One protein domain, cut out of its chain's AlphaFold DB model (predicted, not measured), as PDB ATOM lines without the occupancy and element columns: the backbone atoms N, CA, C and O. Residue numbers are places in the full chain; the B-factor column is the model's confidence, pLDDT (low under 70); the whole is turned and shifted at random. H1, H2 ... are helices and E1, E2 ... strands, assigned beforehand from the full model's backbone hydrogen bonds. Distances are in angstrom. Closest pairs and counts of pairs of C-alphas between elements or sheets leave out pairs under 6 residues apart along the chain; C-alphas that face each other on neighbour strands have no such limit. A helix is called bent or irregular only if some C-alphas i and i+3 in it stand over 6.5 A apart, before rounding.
ATOM      1  N   GLN A 491      30.183  38.162  96.998       89.62
ATOM      2  CA  GLN A 491      31.439  37.962  96.259       89.62
ATOM      3  C   GLN A 491      32.256  39.254  96.108       89.62
ATOM      4  O   GLN A 491      33.457  39.198  95.879       89.62
ATOM      5  N   ILE A 492      31.613  40.418  96.240       90.00
ATOM      6  CA  ILE A 492      32.257  41.725  96.070       90.00
ATOM      7  C   ILE A 492      33.165  42.062  97.248       90.00
ATOM      8  O   ILE A 492      34.158  42.756  97.056       90.00
ATOM      9  N   ILE A 493      32.871  41.544  98.445       89.75
ATOM     10  CA  ILE A 493      33.706  41.778  99.630       89.75
ATOM     11  C   ILE A 493      35.156  41.355  99.379       89.75
ATOM     12  O   ILE A 493      36.079  42.111  99.689       89.75
ATOM     13  N   ASP A 494      35.335  40.197  98.744       85.94
ATOM     14  CA  ASP A 494      36.646  39.607  98.467       85.94
ATOM     15  C   ASP A 494      37.380  40.283  97.293       85.94
ATOM     16  O   ASP A 494      38.564  40.035  97.075       85.94
ATOM     17  N   MET A 495      36.711  41.155  96.528       89.44
ATOM     18  CA  MET A 495      37.324  41.848  95.386       89.44
ATOM     19  C   MET A 495      38.252  42.996  95.802       89.44
ATOM     20  O   MET A 495      39.069  43.448  95.001       89.44
ATOM     21  N   PHE A 496      38.132  43.489  97.035       86.12
ATOM     22  CA  PHE A 496      38.941  44.597  97.529       86.12
ATOM     23  C   PHE A 496      40.132  44.058  98.331       86.12
ATOM     24  O   PHE A 496      39.966  43.426  99.366       86.12
ATOM     25  N   SER A 497      41.358  44.325  97.885       81.81
ATOM     26  CA  SER A 497      42.583  43.919  98.600       81.81
ATOM     27  C   SER A 497      43.191  45.032  99.461       81.81
ATOM     28  O   SER A 497      44.065  44.769 100.285       81.81
ATOM     29  N   ILE A 498      42.724  46.270  99.286       84.81
ATOM     30  CA  ILE A 498      43.182  47.458 100.018       84.81
ATOM     31  C   ILE A 498      42.213  47.817 101.153       84.81
ATOM     32  O   ILE A 498      41.027  47.492 101.046       84.81
ATOM     33  N   PRO A 499      42.671  48.495 102.223       85.94
ATOM     34  CA  PRO A 499      41.793  49.061 103.246       85.94
ATOM     35  C   PRO A 499      40.741  50.007 102.653       85.94
ATOM     36  O   PRO A 499      41.063  50.926 101.898       85.94
ATOM     37  N   LEU A 500      39.482  49.805 103.031       87.06
ATOM     38  CA  LEU A 500      38.333  50.619 102.641       87.06
ATOM     39  C   LEU A 500      37.930  51.509 103.808       87.06
ATOM     40  O   LEU A 500      36.920  51.292 104.473       87.06
ATOM     41  N   ARG A 501      38.757  52.524 104.068       77.06
ATOM     42  CA  ARG A 501      38.562  53.426 105.211       77.06
ATOM     43  C   ARG A 501      37.243  54.197 105.150       77.06
ATOM     44  O   ARG A 501      36.769  54.643 106.180       77.06
ATOM     45  N   TYR A 502      36.686  54.382 103.958       81.31
ATOM     46  CA  TYR A 502      35.513  55.211 103.709       81.31
ATOM     47  C   TYR A 502      34.428  54.401 102.995       81.31
ATOM     48  O   TYR A 502      34.780  53.472 102.263       81.31
ATOM     49  N   PRO A 503      33.139  54.763 103.149       83.25
ATOM     50  CA  PRO A 503      32.073  54.154 102.379       83.25
ATOM     51  C   PRO A 503      32.295  54.359 100.886       83.25
ATOM     52  O   PRO A 503      32.477  55.483 100.417       83.25
ATOM     53  N   VAL A 504      32.258  53.253 100.153       86.50
ATOM     54  CA  VAL A 504      32.319  53.219  98.695       86.50
ATOM     55  C   VAL A 504      30.957  52.779  98.172       86.50
ATOM     56  O   VAL A 504      30.492  51.692  98.523       86.50
ATOM     57  N   ASP A 505      30.317  53.605  97.343       83.19
ATOM     58  CA  ASP A 505      29.064  53.243  96.675       83.19
ATOM     59  C   ASP A 505      29.338  52.184  95.600       83.19
ATOM     60  O   ASP A 505      30.113  52.382  94.662       83.19
ATOM     61  N   LEU A 506      28.691  51.026  95.728       89.00
ATOM     62  CA  LEU A 506      28.859  49.939  94.771       89.00
ATOM     63  C   LEU A 506      28.223  50.257  93.412       89.00
ATOM     64  O   LEU A 506      28.654  49.671  92.420       89.00
ATOM     65  N   GLY A 507      27.251  51.171  93.341       85.06
ATOM     66  CA  GLY A 507      26.671  51.647  92.082       85.06
ATOM     67  C   GLY A 507      27.658  52.457  91.235       85.06
ATOM     68  O   GLY A 507      27.614  52.380  90.004       85.06
ATOM     69  N   GLU A 508      28.604  53.158  91.872       82.31
ATOM     70  CA  GLU A 508      29.656  53.919  91.180       82.31
ATOM     71  C   GLU A 508      30.662  53.004  90.474       82.31
ATOM     72  O   GLU A 508      31.166  53.328  89.397       82.31
ATOM     73  N   ILE A 509      30.936  51.839  91.066       87.56
ATOM     74  CA  ILE A 509      31.910  50.870  90.548       87.56
ATOM     75  C   ILE A 509      31.234  49.866  89.613       87.56
ATOM     76  O   ILE A 509      31.738  49.555  88.531       87.56
ATOM     77  N   PHE A 510      30.077  49.346  90.017       88.50
ATOM     78  CA  PHE A 510      29.373  48.279  89.326       88.50
ATOM     79  C   PHE A 510      27.986  48.758  88.896       88.50
ATOM     80  O   PHE A 510      27.018  48.660  89.647       88.50
ATOM     81  N   LYS A 511      27.860  49.147  87.622       84.75
ATOM     82  CA  LYS A 511      26.612  49.654  87.006       84.75
ATOM     83  C   LYS A 511      25.376  48.747  87.143       84.75
ATOM     84  O   LYS A 511      24.276  49.174  86.815       84.75
ATOM     85  N   LYS A 512      25.548  47.486  87.563       88.12
ATOM     86  CA  LYS A 512      24.446  46.551  87.846       88.12
ATOM     87  C   LYS A 512      23.702  46.871  89.147       88.12
ATOM     88  O   LYS A 512      22.593  46.382  89.327       88.12
ATOM     89  N   PHE A 513      24.312  47.634  90.054       86.44
ATOM     90  CA  PHE A 513      23.660  48.094  91.274       86.44
ATOM     91  C   PHE A 513      23.114  49.503  91.101       86.44
ATOM     92  O   PHE A 513      23.644  50.316  90.347       86.44
ATOM     93  N   GLU A 514      22.042  49.777  91.831       82.00
ATOM     94  CA  GLU A 514      21.484  51.115  91.937       82.00
ATOM     95  C   GLU A 514      22.424  52.014  92.754       82.00
ATOM     96  O   GLU A 514      22.941  51.605  93.797       82.00
ATOM     97  N   MET A 515      22.628  53.241  92.271       73.94
ATOM     98  CA  MET A 515      23.381  54.283  92.974       73.94
ATOM     99  C   MET A 515      22.791  54.536  94.365       73.94
ATOM    100  O   MET A 515      21.571  54.593  94.527       73.94
ATOM    101  N   ASN A 516      23.650  54.739  95.360       70.62
ATOM    102  CA  ASN A 516      23.309  54.985  96.762       70.62
ATOM    103  C   ASN A 516      22.467  53.882  97.424       70.62
ATOM    104  O   ASN A 516      21.840  54.127  98.459       70.62
ATOM    105  N   LYS A 517      22.414  52.670  96.857       84.00
ATOM    106  CA  LYS A 517      21.650  51.558  97.440       84.00
ATOM    107  C   LYS A 517      22.508  50.645  98.304       84.00
ATOM    108  O   LYS A 517      22.047  50.216  99.363       84.00
ATOM    109  N   TYR A 518      23.727  50.362  97.854       89.56
ATOM    110  CA  TYR A 518      24.649  49.450  98.520       89.56
ATOM    111  C   TYR A 518      26.013  50.104  98.673       89.56
ATOM    112  O   TYR A 518      26.560  50.615  97.699       89.56
ATOM    113  N   TRP A 519      26.588  50.031  99.869       88.94
ATOM    114  CA  TRP A 519      27.951  50.502 100.108       88.94
ATOM    115  C   TRP A 519      28.871  49.362 100.548       88.94
ATOM    116  O   TRP A 519      28.401  48.283 100.918       88.94
ATOM    117  N   ILE A 520      30.174  49.608 100.565       92.94
ATOM    118  CA  ILE A 520      31.161  48.753 101.227       92.94
ATOM    119  C   ILE A 520      32.158  49.610 102.008       92.94
ATOM    120  O   ILE A 520      32.569  50.664 101.524       92.94
ATOM    121  N   GLN A 521      32.528  49.174 103.213       93.00
ATOM    122  CA  GLN A 521      33.537  49.841 104.043       93.00
ATOM    123  C   GLN A 521      34.115  48.917 105.117       93.00
ATOM    124  O   GLN A 521      33.546  47.863 105.415       93.00
ATOM    125  N   ASP A 522      35.206  49.362 105.732       94.12
ATOM    126  CA  ASP A 522      35.812  48.735 106.903       94.12
ATOM    127  C   ASP A 522      35.402  49.468 108.194       94.12
ATOM    128  O   ASP A 522      35.172  50.679 108.205       94.12
ATOM    129  N   GLY A 523      35.325  48.748 109.314       93.56
ATOM    130  CA  GLY A 523      35.012  49.331 110.620       93.56
ATOM    131  C   GLY A 523      35.307  48.399 111.795       93.56
ATOM    132  O   GLY A 523      35.543  47.206 111.613       93.56
ATOM    133  N   ILE A 524      35.311  48.948 113.014       94.56
ATOM    134  CA  ILE A 524      35.561  48.199 114.258       94.56
ATOM    135  C   ILE A 524      34.246  47.857 114.945       94.56
ATOM    136  O   ILE A 524      33.480  48.749 115.305       94.56
ATOM    137  N   VAL A 525      34.018  46.578 115.223       95.75
ATOM    138  CA  VAL A 525      32.841  46.124 115.970       95.75
ATOM    139  C   VAL A 525      32.927  46.589 117.424       95.75
ATOM    140  O   VAL A 525      33.911  46.328 118.117       95.75
ATOM    141  N   LEU A 526      31.886  47.259 117.925       92.00
ATOM    142  CA  LEU A 526      31.784  47.618 119.340       92.00
ATOM    143  C   LEU A 526      31.003  46.562 120.129       92.00
ATOM    144  O   LEU A 526      31.484  46.124 121.178       92.00
ATOM    145  N   LYS A 527      29.819  46.190 119.627       93.31
ATOM    146  CA  LYS A 527      28.879  45.195 120.174       93.31
ATOM    147  C   LYS A 527      27.867  44.785 119.091       93.31
ATOM    148  O   LYS A 527      27.696  45.533 118.131       93.31
ATOM    149  N   PHE A 528      27.196  43.655 119.274       95.50
ATOM    150  CA  PHE A 528      26.035  43.245 118.481       95.50
ATOM    151  C   PHE A 528      25.130  42.323 119.306       95.50
ATOM    152  O   PHE A 528      25.597  41.722 120.276       95.50
ATOM    153  N   ASP A 529      23.869  42.231 118.908       93.38
ATOM    154  CA  ASP A 529      22.877  41.260 119.368       93.38
ATOM    155  C   ASP A 529      22.125  40.688 118.155       93.38
ATOM    156  O   ASP A 529      22.591  40.831 117.028       93.38
ATOM    157  N   ASN A 530      21.011  39.990 118.369       90.88
ATOM    158  CA  ASN A 530      20.235  39.352 117.306       90.88
ATOM    159  C   ASN A 530      19.440  40.331 116.418       90.88
ATOM    160  O   ASN A 530      18.837  39.878 115.444       90.88
ATOM    161  N   GLU A 531      19.429  41.627 116.733       90.19
ATOM    162  CA  GLU A 531      18.696  42.662 115.998       90.19
ATOM    163  C   GLU A 531      19.645  43.656 115.320       90.19
ATOM    164  O   GLU A 531      19.433  44.013 114.160       90.19
ATOM    165  N   GLU A 532      20.720  44.067 115.999       93.19
ATOM    166  CA  GLU A 532      21.622  45.114 115.518       93.19
ATOM    167  C   GLU A 532      23.114  44.851 115.782       93.19
ATOM    168  O   GLU A 532      23.530  44.132 116.693       93.19
ATOM    169  N   ILE A 533      23.963  45.512 114.992       94.56
ATOM    170  CA  ILE A 533      25.410  45.610 115.209       94.56
ATOM    171  C   ILE A 533      25.852  47.072 115.254       94.56
ATOM    172  O   ILE A 533      25.561  47.862 114.360       94.56
ATOM    173  N   LEU A 534      26.623  47.421 116.285       91.38
ATOM    174  CA  LEU A 534      27.262  48.724 116.428       91.38
ATOM    175  C   LEU A 534      28.704  48.660 115.932       91.38
ATOM    176  O   LEU A 534      29.539  47.957 116.513       91.38
ATOM    177  N   VAL A 535      29.018  49.455 114.912       91.56
ATOM    178  CA  VAL A 535      30.352  49.540 114.304       91.56
ATOM    179  C   VAL A 535      30.888  50.965 114.397       91.56
ATOM    180  O   VAL A 535      30.164  51.928 114.162       91.56
ATOM    181  N   ILE A 536      32.169  51.116 114.727       87.12
ATOM    182  CA  ILE A 536      32.906  52.370 114.573       87.12
ATOM    183  C   ILE A 536      33.435  52.438 113.147       87.12
ATOM    184  O   ILE A 536      34.244  51.597 112.749       87.12
ATOM    185  N   ILE A 537      33.017  53.457 112.412       83.44
ATOM    186  CA  ILE A 537      33.418  53.685 111.026       83.44
ATOM    187  C   ILE A 537      34.190  54.985 110.896       83.44
ATOM    188  O   ILE A 537      34.153  55.855 111.778       83.44
ATOM    189  N   ASP A 538      34.857  55.113 109.760       78.69
ATOM    190  CA  ASP A 538      35.421  56.369 109.323       78.69
ATOM    191  C   ASP A 538      34.601  56.961 108.184       78.69
ATOM    192  O   ASP A 538      34.129  56.250 107.297       78.69
ATOM    193  N   LEU A 539      34.450  58.281 108.196       68.38
ATOM    194  CA  LEU A 539      33.824  59.001 107.096       68.38
ATOM    195  C   LEU A 539      34.879  59.827 106.367       68.38
ATOM    196  O   LEU A 539      35.776  60.397 107.007       68.38
ATOM    197  N   PRO A 540      34.797  59.899 105.029       55.03
ATOM    198  CA  PRO A 540      35.720  60.690 104.248       55.03
ATOM    199  C   PRO A 540      35.638  62.124 104.752       55.03
ATOM    200  O   PRO A 540      34.556  62.684 104.909       55.03
ATOM    201  N   TYR A 541      36.808  62.683 105.062       51.94
ATOM    202  CA  TYR A 541      36.979  64.073 105.489       51.94
ATOM    203  C   TYR A 541      36.380  64.455 106.854       51.94
ATOM    204  O   TYR A 541      36.487  65.623 107.233       51.94
ATOM    205  N   SER A 542      35.852  63.509 107.645       54.19
ATOM    206  CA  SER A 542      35.525  63.824 109.038       54.19
ATOM    207  C   SER A 542      36.780  64.015 109.885       54.19
ATOM    208  O   SER A 542      37.794  63.343 109.690       54.19
ATOM    209  N   SER A 543      36.706  64.920 110.860       52.81
ATOM    210  CA  SER A 543      37.735  65.083 111.888       52.81
ATOM    211  C   SER A 543      37.709  63.974 112.954       52.81
ATOM    212  O   SER A 543      38.648  63.868 113.748       52.81
ATOM    213  N   SER A 544      36.682  63.115 112.966       59.41
ATOM    214  CA  SER A 544      36.513  62.041 113.952       59.41
ATOM    215  C   SER A 544      35.875  60.774 113.374       59.41
ATOM    216  O   SER A 544      35.121  60.832 112.414       59.41
ATOM    217  N   ALA A 545      36.157  59.631 114.002       69.56
ATOM    218  CA  ALA A 545      35.402  58.398 113.790       69.56
ATOM    219  C   ALA A 545      34.056  58.449 114.538       69.56
ATOM    220  O   ALA A 545      33.940  59.158 115.544       69.56
ATOM    221  N   PHE A 546      33.064  57.670 114.095       69.56
ATOM    222  CA  PHE A 546      31.733  57.623 114.720       69.56
ATOM    223  C   PHE A 546      31.202  56.197 114.838       69.56
ATOM    224  O   PHE A 546      31.537  55.337 114.028       69.56
ATOM    225  N   GLY A 547      30.358  55.961 115.845       77.06
ATOM    226  CA  GLY A 547      29.597  54.720 115.983       77.06
ATOM    227  C   GLY A 547      28.281  54.791 115.209       77.06
ATOM    228  O   GLY A 547      27.560  55.779 115.334       77.06
ATOM    229  N   ILE A 548      27.972  53.746 114.448       77.12
ATOM    230  CA  ILE A 548      26.734  53.589 113.682       77.12
ATOM    231  C   ILE A 548      26.120  52.211 113.955       77.12
ATOM    232  O   ILE A 548      26.839  51.214 114.054       77.12
ATOM    233  N   TYR A 549      24.798  52.184 114.102       83.62
ATOM    234  CA  TYR A 549      24.020  50.959 114.244       83.62
ATOM    235  C   TYR A 549      23.546  50.484 112.876       83.62
ATOM    236  O   TYR A 549      23.098  51.293 112.061       83.62
ATOM    237  N   PHE A 550      23.652  49.179 112.647       89.12
ATOM    238  CA  PHE A 550      23.092  48.505 111.486       89.12
ATOM    239  C   PHE A 550      22.143  47.413 111.938       89.12
ATOM    240  O   PHE A 550      22.530  46.586 112.763       89.12
ATOM    241  N   ASP A 551      20.967  47.355 111.322       91.44
ATOM    242  CA  ASP A 551      20.075  46.213 111.476       91.44
ATOM    243  C   ASP A 551      20.757  44.954 110.920       91.44
ATOM    244  O   ASP A 551      21.508  45.008 109.933       91.44
ATOM    245  N   ILE A 552      20.477  43.799 111.514       94.12
ATOM    246  CA  ILE A 552      20.928  42.500 111.022       94.12
ATOM    247  C   ILE A 552      19.803  41.473 111.073       94.12
ATOM    248  O   ILE A 552      18.867  41.568 111.856       94.12
ATOM    249  N   THR A 553      19.884  40.463 110.210       94.56
ATOM    250  CA  THR A 553      18.982  39.310 110.280       94.56
ATOM    251  C   THR A 553      19.570  38.237 111.189       94.56
ATOM    252  O   THR A 553      20.786  38.175 111.388       94.56
ATOM    253  N   ASN A 554      18.731  37.298 111.635       93.50
ATOM    254  CA  ASN A 554      19.184  36.095 112.346       93.50
ATOM    255  C   ASN A 554      20.279  35.338 111.570       93.50
ATOM    256  O   ASN A 554      21.191  34.770 112.167       93.50
ATOM    257  N   LYS A 555      20.227  35.342 110.230       93.44
ATOM    258  CA  LYS A 555      21.266  34.748 109.376       93.44
ATOM    259  C   LYS A 555      22.609  35.460 109.561       93.44
ATOM    260  O   LYS A 555      23.612  34.790 109.791       93.44
ATOM    261  N   THR A 556      22.626  36.792 109.495       94.31
ATOM    262  CA  THR A 556      23.840  37.594 109.709       94.31
ATOM    263  C   THR A 556      24.358  37.458 111.141       94.31
ATOM    264  O   THR A 556      25.558  37.261 111.318       94.31
ATOM    265  N   TYR A 557      23.475  37.472 112.144       95.69
ATOM    266  CA  TYR A 557      23.831  37.227 113.546       95.69
ATOM    267  C   TYR A 557      24.540  35.878 113.733       95.69
ATOM    268  O   TYR A 557      25.666  35.824 114.226       95.69
ATOM    269  N   ASN A 558      23.942  34.796 113.232       95.69
ATOM    270  CA  ASN A 558      24.532  33.459 113.317       95.69
ATOM    271  C   ASN A 558      25.874  33.370 112.566       95.69
ATOM    272  O   ASN A 558      26.776  32.643 112.985       95.69
ATOM    273  N   GLU A 559      26.043  34.095 111.450       94.69
ATOM    274  CA  GLU A 559      27.338  34.184 110.762       94.69
ATOM    275  C   GLU A 559      28.389  34.941 111.598       94.69
ATOM    276  O   GLU A 559      29.549  34.514 111.615       94.69
ATOM    277  N   LEU A 560      28.013  36.028 112.289       95.44
ATOM    278  CA  LEU A 560      28.886  36.783 113.207       95.44
ATOM    279  C   LEU A 560      29.369  35.892 114.356       95.44
ATOM    280  O   LEU A 560      30.577  35.824 114.603       95.44
ATOM    281  N   GLU A 561      28.455  35.152 114.991       96.25
ATOM    282  CA  GLU A 561      28.795  34.182 116.039       96.25
ATOM    283  C   GLU A 561      29.708  33.076 115.506       96.25
ATOM    284  O   GLU A 561      30.781  32.830 116.056       96.25
ATOM    285  N   LYS A 562      29.349  32.454 114.375       96.25
ATOM    286  CA  LYS A 562      30.132  31.368 113.766       96.25
ATOM    287  C   LYS A 562      31.558  31.789 113.401       96.25
ATOM    288  O   LYS A 562      32.470  30.964 113.430       96.25
ATOM    289  N   LYS A 563      31.764  33.054 113.022       94.81
ATOM    290  CA  LYS A 563      33.088  33.616 112.703       94.81
ATOM    291  C   LYS A 563      33.834  34.156 113.929       94.81
ATOM    292  O   LYS A 563      34.905  34.741 113.752       94.81
ATOM    293  N   ASN A 564      33.313  33.951 115.143       94.94
ATOM    294  CA  ASN A 564      33.888  34.446 116.395       94.94
ATOM    295  C   ASN A 564      34.219  35.946 116.312       94.94
ATOM    296  O   ASN A 564      35.353  36.366 116.575       94.94
ATOM    297  N   ILE A 565      33.256  36.753 115.856       96.38
ATOM    298  CA  ILE A 565      33.382  38.211 115.864       96.38
ATOM    299  C   ILE A 565      33.175  38.729 117.286       96.38
ATOM    300  O   ILE A 565      32.236  38.346 117.976       96.38
ATOM    301  N   THR A 566      34.063  39.613 117.727       94.44
ATOM    302  CA  THR A 566      34.091  40.168 119.080       94.44
ATOM    303  C   THR A 566      34.335  41.679 119.067       94.44
ATOM    304  O   THR A 566      34.702  42.274 118.053       94.44
ATOM    305  N   SER A 567      34.120  42.328 120.217       94.12
ATOM    306  CA  SER A 567      34.385  43.762 120.382       94.12
ATOM    307  C   SER A 567      35.858  44.090 120.115       94.12
ATOM    308  O   SER A 567      36.742  43.606 120.823       94.12
ATOM    309  N   GLY A 568      36.115  44.990 119.169       92.06
ATOM    310  CA  GLY A 568      37.451  45.362 118.709       92.06
ATOM    311  C   GLY A 568      37.897  44.633 117.441       92.06
ATOM    312  O   GLY A 568      38.969  44.930 116.936       92.06
ATOM    313  N   ASP A 569      37.117  43.709 116.887       95.38
ATOM    314  CA  ASP A 569      37.470  43.127 115.592       95.38
ATOM    315  C   ASP A 569      37.220  44.125 114.457       95.38
ATOM    316  O   ASP A 569      36.221  44.851 114.464       95.38
ATOM    317  N   ILE A 570      38.132  44.161 113.480       93.94
ATOM    318  CA  ILE A 570      37.967  44.954 112.258       93.94
ATOM    319  C   ILE A 570      37.275  44.075 111.225       93.94
ATOM    320  O   ILE A 570      37.788  43.015 110.850       93.94
ATOM    321  N   ILE A 571      36.121  44.530 110.749       95.44
ATOM    322  CA  ILE A 571      35.340  43.864 109.713       95.44
ATOM    323  C   ILE A 571      35.224  44.752 108.480       95.44
ATOM    324  O   ILE A 571      35.092  45.969 108.588       95.44
ATOM    325  N   ARG A 572      35.220  44.118 107.312       95.12
ATOM    326  CA  ARG A 572      34.720  44.692 106.066       95.12
ATOM    327  C   ARG A 572      33.283  44.284 105.898       95.12
ATOM    328  O   ARG A 572      32.978  43.101 106.046       95.12
ATOM    329  N   PHE A 573      32.413  45.216 105.554       94.94
ATOM    330  CA  PHE A 573      30.995  44.924 105.462       94.94
ATOM    331  C   PHE A 573      30.308  45.685 104.335       94.94
ATOM    332  O   PHE A 573      30.697  46.794 103.969       94.94
ATOM    333  N   ILE A 574      29.267  45.053 103.795       94.38
ATOM    334  CA  ILE A 574      28.349  45.633 102.817       94.38
ATOM    335  C   ILE A 574      27.032  45.934 103.519       94.38
ATOM    336  O   ILE A 574      26.513  45.078 104.245       94.38
ATOM    337  N   THR A 575      26.465  47.115 103.261       92.12
ATOM    338  CA  THR A 575      25.124  47.449 103.756       92.12
ATOM    339  C   THR A 575      24.102  47.707 102.665       92.12
ATOM    340  O   THR A 575      24.407  48.014 101.514       92.12
ATOM    341  N   VAL A 576      22.883  47.509 103.134       90.56
ATOM    342  CA  VAL A 576      21.548  47.845 102.690       90.56
ATOM    343  C   VAL A 576      20.973  49.227 102.989       90.56
ATOM    344  O   VAL A 576      20.509  49.374 104.116       90.56
ATOM    345  N   ASN A 577      20.848  50.193 102.074       84.50
ATOM    346  CA  ASN A 577      19.936  51.327 102.326       84.50
ATOM    347  C   ASN A 577      18.477  50.866 102.148       84.50
ATOM    348  O   ASN A 577      17.919  50.931 101.045       84.50
ATOM    349  N   LEU A 578      17.839  50.363 103.211       77.81
ATOM    350  CA  LEU A 578      16.530  49.693 103.127       77.81
ATOM    351  C   LEU A 578      15.404  50.641 102.716       77.81
ATOM    352  O   LEU A 578      14.593  50.311 101.850       77.81
ATOM    353  N   SER A 579      15.409  51.855 103.258       69.50
ATOM    354  CA  SER A 579      14.443  52.904 102.920       69.50
ATOM    355  C   SER A 579      14.928  53.849 101.817       69.50
ATOM    356  O   SER A 579      14.239  54.810 101.495       69.50
ATOM    357  N   GLY A 580      16.104  53.598 101.227       64.81
ATOM    358  CA  GLY A 580      16.766  54.558 100.335       64.81
ATOM    359  C   GLY A 580      17.362  55.756 101.081       64.81
ATOM    360  O   GLY A 580      17.609  56.787 100.465       64.81
ATOM    361  N   THR A 581      17.569  55.634 102.397       63.25
ATOM    362  CA  THR A 581      18.190  56.642 103.271       63.25
ATOM    363  C   THR A 581      19.273  55.994 104.124       63.25
ATOM    364  O   THR A 581      19.229  54.790 104.360       63.25
ATOM    365  N   TRP A 582      20.212  56.801 104.621       61.44
ATOM    366  CA  TRP A 582      21.352  56.336 105.421       61.44
ATOM    367  C   TRP A 582      20.986  56.097 106.895       61.44
ATOM    368  O   TRP A 582      21.788  55.558 107.649       61.44
ATOM    369  N   SER A 583      19.789  56.512 107.327       59.81
ATOM    370  CA  SER A 583      19.326  56.351 108.711       59.81
ATOM    371  C   SER A 583      18.730  54.975 108.995       59.81
ATOM    372  O   SER A 583      18.569  54.628 110.158       59.81
ATOM    373  N   ILE A 584      18.400  54.205 107.955       71.50
ATOM    374  CA  ILE A 584      17.877  52.844 108.078       71.50
ATOM    375  C   ILE A 584      18.731  51.950 107.191       71.50
ATOM    376  O   ILE A 584      18.481  51.797 105.986       71.50
ATOM    377  N   THR A 585      19.775  51.407 107.805       83.25
ATOM    378  CA  THR A 585      20.799  50.625 107.128       83.25
ATOM    379  C   THR A 585      20.915  49.249 107.749       83.25
ATOM    380  O   THR A 585      20.946  49.102 108.965       83.25
ATOM    381  N   GLN A 586      21.019  48.235 106.897       91.44
ATOM    382  CA  GLN A 586      21.188  46.850 107.323       91.44
ATOM    383  C   GLN A 586      22.543  46.318 106.881       91.44
ATOM    384  O   GLN A 586      22.897  46.446 105.709       91.44
ATOM    385  N   MET A 587      23.280  45.648 107.761       94.19
ATOM    386  CA  MET A 587      24.471  44.903 107.362       94.19
ATOM    387  C   MET A 587      24.062  43.567 106.729       94.19
ATOM    388  O   MET A 587      23.493  42.693 107.382       94.19
ATOM    389  N   LEU A 588      24.363  43.405 105.436       92.50
ATOM    390  CA  LEU A 588      24.032  42.189 104.684       92.50
ATOM    391  C   LEU A 588      25.133  41.142 104.763       92.50
ATOM    392  O   LEU A 588      24.875  39.961 104.967       92.50
ATOM    393  N   TYR A 589      26.369  41.579 104.544       93.88
ATOM    394  CA  TYR A 589      27.515  40.694 104.421       93.88
ATOM    395  C   TYR A 589      28.705  41.299 105.131       93.88
ATOM    396  O   TYR A 589      28.880  42.519 105.123       93.88
ATOM    397  N   PHE A 590      29.555  40.437 105.680       95.12
ATOM    398  CA  PHE A 590      30.804  40.865 106.281       95.12
ATOM    399  C   PHE A 590      31.918  39.819 106.148       95.12
ATOM    400  O   PHE A 590      31.696  38.606 106.002       95.12
ATOM    401  N   GLN A 591      33.145  40.306 106.272       94.62
ATOM    402  CA  GLN A 591      34.367  39.528 106.389       94.62
ATOM    403  C   GLN A 591      35.219  40.095 107.518       94.62
ATOM    404  O   GLN A 591      35.372  41.305 107.654       94.62
ATOM    405  N   LYS A 592      35.780  39.201 108.333       93.75
ATOM    406  CA  LYS A 592      36.758  39.573 109.350       93.75
ATOM    407  C   LYS A 592      38.080  39.897 108.664       93.75
ATOM    408  O   LYS A 592      38.569  39.065 107.906       93.75
ATOM    409  N   ILE A 593      38.629  41.076 108.932       91.25
ATOM    410  CA  ILE A 593      39.912  41.516 108.375       91.25
ATOM    411  C   ILE A 593      41.022  41.321 109.409       91.25
ATOM    412  O   ILE A 593      42.024  40.681 109.108       91.25
ATOM    413  N   PHE A 594      40.818  41.802 110.642       88.81
ATOM    414  CA  PHE A 594      41.783  41.664 111.739       88.81
ATOM    415  C   PHE A 594      41.092  41.367 113.068       88.81
ATOM    416  O   PHE A 594      39.973  41.829 113.314       88.81
ATOM    417  N   ASN A 595      41.788  40.644 113.944       89.88
ATOM    418  CA  ASN A 595      41.396  40.489 115.338       89.88
ATOM    419  C   ASN A 595      41.904  41.669 116.173       89.88
ATOM    420  O   ASN A 595      42.950  42.252 115.880       89.88
ATOM    421  N   LYS A 596      41.231  41.960 117.291       85.62
ATOM    422  CA  LYS A 596      41.713  42.960 118.265       85.62
ATOM    423  C   LYS A 596      43.148  42.703 118.750       85.62
ATOM    424  O   LYS A 596      43.900  43.640 119.005       85.62
ATOM    425  N   THR A 597      43.529  41.436 118.913       83.56
ATOM    426  CA  THR A 597      44.874  41.031 119.363       83.56
ATOM    427  C   THR A 597      45.972  41.425 118.384       83.56
ATOM    428  O   THR A 597      47.118  41.594 118.794       83.56
ATOM    429  N   ASP A 598      45.625  41.617 117.114       81.19
ATOM    430  CA  ASP A 598      46.595  41.886 116.057       81.19
ATOM    431  C   ASP A 598      47.084  43.346 116.112       81.19
ATOM    432  O   ASP A 598      48.156  43.659 115.606       81.19
ATOM    433  N   TRP A 599      46.354  44.232 116.805       80.50
ATOM    434  CA  TRP A 599      46.645  45.669 116.895       80.50
ATOM    435  C   TRP A 599      47.949  46.009 117.624       80.50
ATOM    436  O   TRP A 599      48.481  47.105 117.459       80.50
ATOM    437  N   PHE A 600      48.420  45.124 118.507       65.56
ATOM    438  CA  PHE A 600      49.529  45.415 119.424       65.56
ATOM    439  C   PHE A 600      50.907  45.327 118.764       65.56
ATOM    440  O   PHE A 600      51.901  45.761 119.348       65.56
ATOM    441  N   PHE A 601      50.969  44.805 117.543       60.19
ATOM    442  CA  PHE A 601      52.172  44.826 116.732       60.19
ATOM    443  C   PHE A 601      52.151  46.107 115.900       60.19
ATOM    444  O   PHE A 601      51.156  46.406 115.246       60.19
ATOM    445  N   TYR A 602      53.236  46.886 115.939       54.56
ATOM    446  CA  TYR A 602      53.389  48.083 115.106       54.56
ATOM    447  C   TYR A 602      53.581  47.655 113.638       54.56
ATOM    448  O   TYR A 602      54.681  47.698 113.097       54.56
ATOM    449  N   ASP A 603      52.511  47.155 113.018       64.88
ATOM    450  CA  ASP A 603      52.454  46.766 111.614       64.88
ATOM    451  C   ASP A 603      51.963  47.980 110.802       64.88
ATOM    452  O   ASP A 603      50.895  48.526 111.108       64.88
ATOM    453  N   PRO A 604      52.702  48.419 109.765       67.75
ATOM    454  CA  PRO A 604      52.274  49.474 108.845       67.75
ATOM    455  C   PRO A 604      50.844  49.308 108.304       67.75
ATOM    456  O   PRO A 604      50.195  50.303 107.993       67.75
ATOM    457  N   LYS A 605      50.322  48.075 108.242       68.88
ATOM    458  CA  LYS A 605      48.937  47.774 107.841       68.88
ATOM    459  C   LYS A 605      47.875  48.379 108.768       68.88
ATOM    460  O   LYS A 605      46.739  48.553 108.334       68.88
ATOM    461  N   PHE A 606      48.215  48.719 110.017       72.50
ATOM    462  CA  PHE A 606      47.292  49.342 110.976       72.50
ATOM    463  C   PHE A 606      47.300  50.870 110.956       72.50
ATOM    464  O   PHE A 606      46.392  51.477 111.533       72.50
ATOM    465  N   GLU A 607      48.261  51.511 110.282       76.25
ATOM    466  CA  GLU A 607      48.289  52.979 110.175       76.25
ATOM    467  C   GLU A 607      46.996  53.497 109.518       76.25
ATOM    468  O   GLU A 607      46.461  54.541 109.897       76.25
ATOM    469  N   ASP A 608      46.423  52.688 108.628       79.25
ATOM    470  CA  ASP A 608      45.155  52.926 107.950       79.25
ATOM    471  C   ASP A 608      43.936  52.956 108.884       79.25
ATOM    472  O   ASP A 608      42.977  53.679 108.616       79.25
ATOM    473  N   TYR A 609      43.997  52.239 110.009       84.75
ATOM    474  CA  TYR A 609      42.904  52.092 110.979       84.75
ATOM    475  C   TYR A 609      43.149  52.852 112.289       84.75
ATOM    476  O   TYR A 609      42.310  52.855 113.194       84.75
ATOM    477  N   LYS A 610      44.283  53.542 112.415       81.69
ATOM    478  CA  LYS A 610      44.719  54.223 113.643       81.69
ATOM    479  C   LYS A 610      43.669  55.162 114.232       81.69
ATOM    480  O   LYS A 610      43.506  55.224 115.449       81.69
ATOM    481  N   ARG A 611      42.926  55.881 113.383       76.44
ATOM    482  CA  ARG A 611      41.877  56.813 113.821       76.44
ATOM    483  C   ARG A 611      40.712  56.093 114.503       76.44
ATOM    484  O   ARG A 611      40.357  56.464 115.623       76.44
ATOM    485  N   ILE A 612      40.162  55.053 113.875       82.88
ATOM    486  CA  ILE A 612      39.057  54.270 114.447       82.88
ATOM    487  C   ILE A 612      39.508  53.474 115.688       82.88
ATOM    488  O   ILE A 612      38.763  53.407 116.665       82.88
ATOM    489  N   ILE A 613      40.756  52.977 115.723       86.56
ATOM    490  CA  ILE A 613      41.351  52.302 116.897       86.56
ATOM    491  C   ILE A 613      41.483  53.269 118.083       86.56
ATOM    492  O   ILE A 613      41.088  52.948 119.206       86.56
ATOM    493  N   ASN A 614      42.003  54.479 117.854       80.25
ATOM    494  CA  ASN A 614      42.134  55.494 118.902       80.25
ATOM    495  C   ASN A 614      40.772  55.875 119.495       80.25
ATOM    496  O   ASN A 614      40.646  56.016 120.713       80.25
ATOM    497  N   PHE A 615      39.746  56.003 118.649       75.50
ATOM    498  CA  PHE A 615      38.390  56.299 119.099       75.50
ATOM    499  C   PHE A 615      37.762  55.137 119.886       75.50
ATOM    500  O   PHE A 615      37.199  55.365 120.958       75.50
ATOM    501  N   TYR A 616      37.934  53.891 119.433       84.19
ATOM    502  CA  TYR A 616      37.528  52.697 120.182       84.19
ATOM    503  C   TYR A 616      38.151  52.670 121.586       84.19
ATOM    504  O   TYR A 616      37.448  52.505 122.586       84.19
ATOM    505  N   ASN A 617      39.465  52.891 121.677       82.00
ATOM    506  CA  ASN A 617      40.189  52.910 122.948       82.00
ATOM    507  C   ASN A 617      39.708  54.038 123.869       82.00
ATOM    508  O   ASN A 617      39.631  53.850 125.083       82.00
ATOM    509  N   TYR A 618      39.361  55.199 123.311       75.19
ATOM    510  CA  TYR A 618      38.754  56.289 124.071       75.19
ATOM    511  C   TYR A 618      37.394  55.889 124.668       75.19
ATOM    512  O   TYR A 618      37.193  56.078 125.868       75.19
ATOM    513  N   ILE A 619      36.498  55.286 123.874       70.62
ATOM    514  CA  ILE A 619      35.186  54.805 124.351       70.62
ATOM    515  C   ILE A 619      35.365  53.775 125.472       70.62
ATOM    516  O   ILE A 619      34.738  53.897 126.522       70.62
ATOM    517  N   LYS A 620      36.260  52.796 125.289       79.69
ATOM    518  CA  LYS A 620      36.508  51.738 126.281       79.69
ATOM    519  C   LYS A 620      37.115  52.227 127.594       79.69
ATOM    520  O   LYS A 620      36.963  51.542 128.589       79.69
ATOM    521  N   ARG A 621      37.795  53.378 127.616       75.00
ATOM    522  CA  ARG A 621      38.303  53.996 128.858       75.00
ATOM    523  C   ARG A 621      37.230  54.764 129.637       75.00
ATOM    524  O   ARG A 621      37.480  55.148 130.775       75.00
ATOM    525  N   LYS A 622      36.112  55.101 128.990       65.88
ATOM    526  CA  LYS A 622      35.011  55.885 129.570       65.88
ATOM    527  C   LYS A 622      33.871  55.013 130.102       65.88
ATOM    528  O   LYS A 622      33.083  55.520 130.897       65.88
ATOM    529  N   GLN A 623      33.778  53.773 129.626       63.84
ATOM    530  CA  GLN A 623      32.959  52.696 130.191       63.84
ATOM    531  C   GLN A 623      33.711  52.061 131.355       63.84
ATOM    532  O   GLN A 623      33.035  51.706 132.341       63.84
TER     533      GLN A 623
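Overview. This is residues 491 to 623 of the 623 residues of an uncharacterized protein of Candidatus Helarchaeota archaeon (UniProt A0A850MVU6). One antiparallel sheet of five strands folds back on itself into two leaves, E3 and E2 facing E4 and E5, with E1 as the hinge and the edge strands E3 and E5 coming together at Asp 551 and Gln 586. The long helix H5 packs over E2 and E1, H3 is on the opposite face beside the strands, and the short helix H1 is over E4. The printed part has 133 residues, with five named helices and five named strands in the order H1 H2 E1 E2 E3 H3 E4 E5 H4 H5; the sheet runs E3 E2 E1 E4 E5, and the class is mixed, helices and strands. The whole is compact, with a radius of gyration of the C-alphas of 14.3 A and spans of 40 by 30 by 26 A.

Along the chain. Find C-alpha 491 at (31.439, 37.962, 96.259), where H1 begins and runs to residue 495; H2 follows at residues 506 to 509. At C-alpha 518, (24.649, 49.450, 98.520), E1 begins and runs 20.9 A to residue 528, bending by 97 degrees at residue 525. Next come E2, residues 532 to 537, E3, residues 546 to 551, and H3, residues 554 to 562, 12.0 A long. E4, residues 570 to 577, covers 21.5 A; E5, residues 585 to 594, covers 23.3 A and bends by 71 degrees at residue 588. H4 is residues 596 to 600, and H5, residues 604 to 622, runs 27.7 A to C-alpha 622 at (35.011, 55.885, 129.570). H5 is irregular, with C-alphas 608 and 611 7.8 A apart.

Arrangement. Begin with the strongly twisted sheet, where E1, E2 and E3 form a meander, each strand the antiparallel neighbour of the one before. Look for N 526 and O 534 at 2.8 A between E1 and E2, N 548 and O 535 at 2.9 A between E3 and E2, N 523 and O 571 at 2.9 A between E1 and E4, and N 572 and O 591 at 2.8 A in the hairpin E4 and E5. The closest C-alphas of E3 and E5, Asp 551 and Gln 586, are 4.3 A apart. H5 is on the sheet over E2 and E1 at a height of 9.4 A, slantwise at 36 degrees to E2 on the local plane; its closest C-alphas to E2 are Ile 612 and Ile 536, 6.4 A. H3, on the opposite face, has a height of 8.2 A and is over none of the strands, but only just, with 2 C-alphas falling on E5. H1 is over E4 at a height of 8.8 A; H2 only grazes the sheet, as does H4. H4 and H5 are close but not clearly touching, with C-alphas 599 and 606 7.0 A apart. In H3 each O i to N i+4 pair is within hydrogen-bond range; H5 has 11 of 15, H1 and H4 each 0 of 1 but 1 of 2 O i to N i+3 pairs, and H2 is too short for an i+4 pair.

Size, cuts and confidence. The C-alphas farthest apart, Lys 512 and Lys 622, are 44.0 A apart. The printed part has no cut and no long link, and Gln 623 is the chain's last residue. Mean pLDDT of the printed part is 83.7; look for values under 70 at residues 539 to 546, 579 to 583, 600 to 605 and 622 to 623.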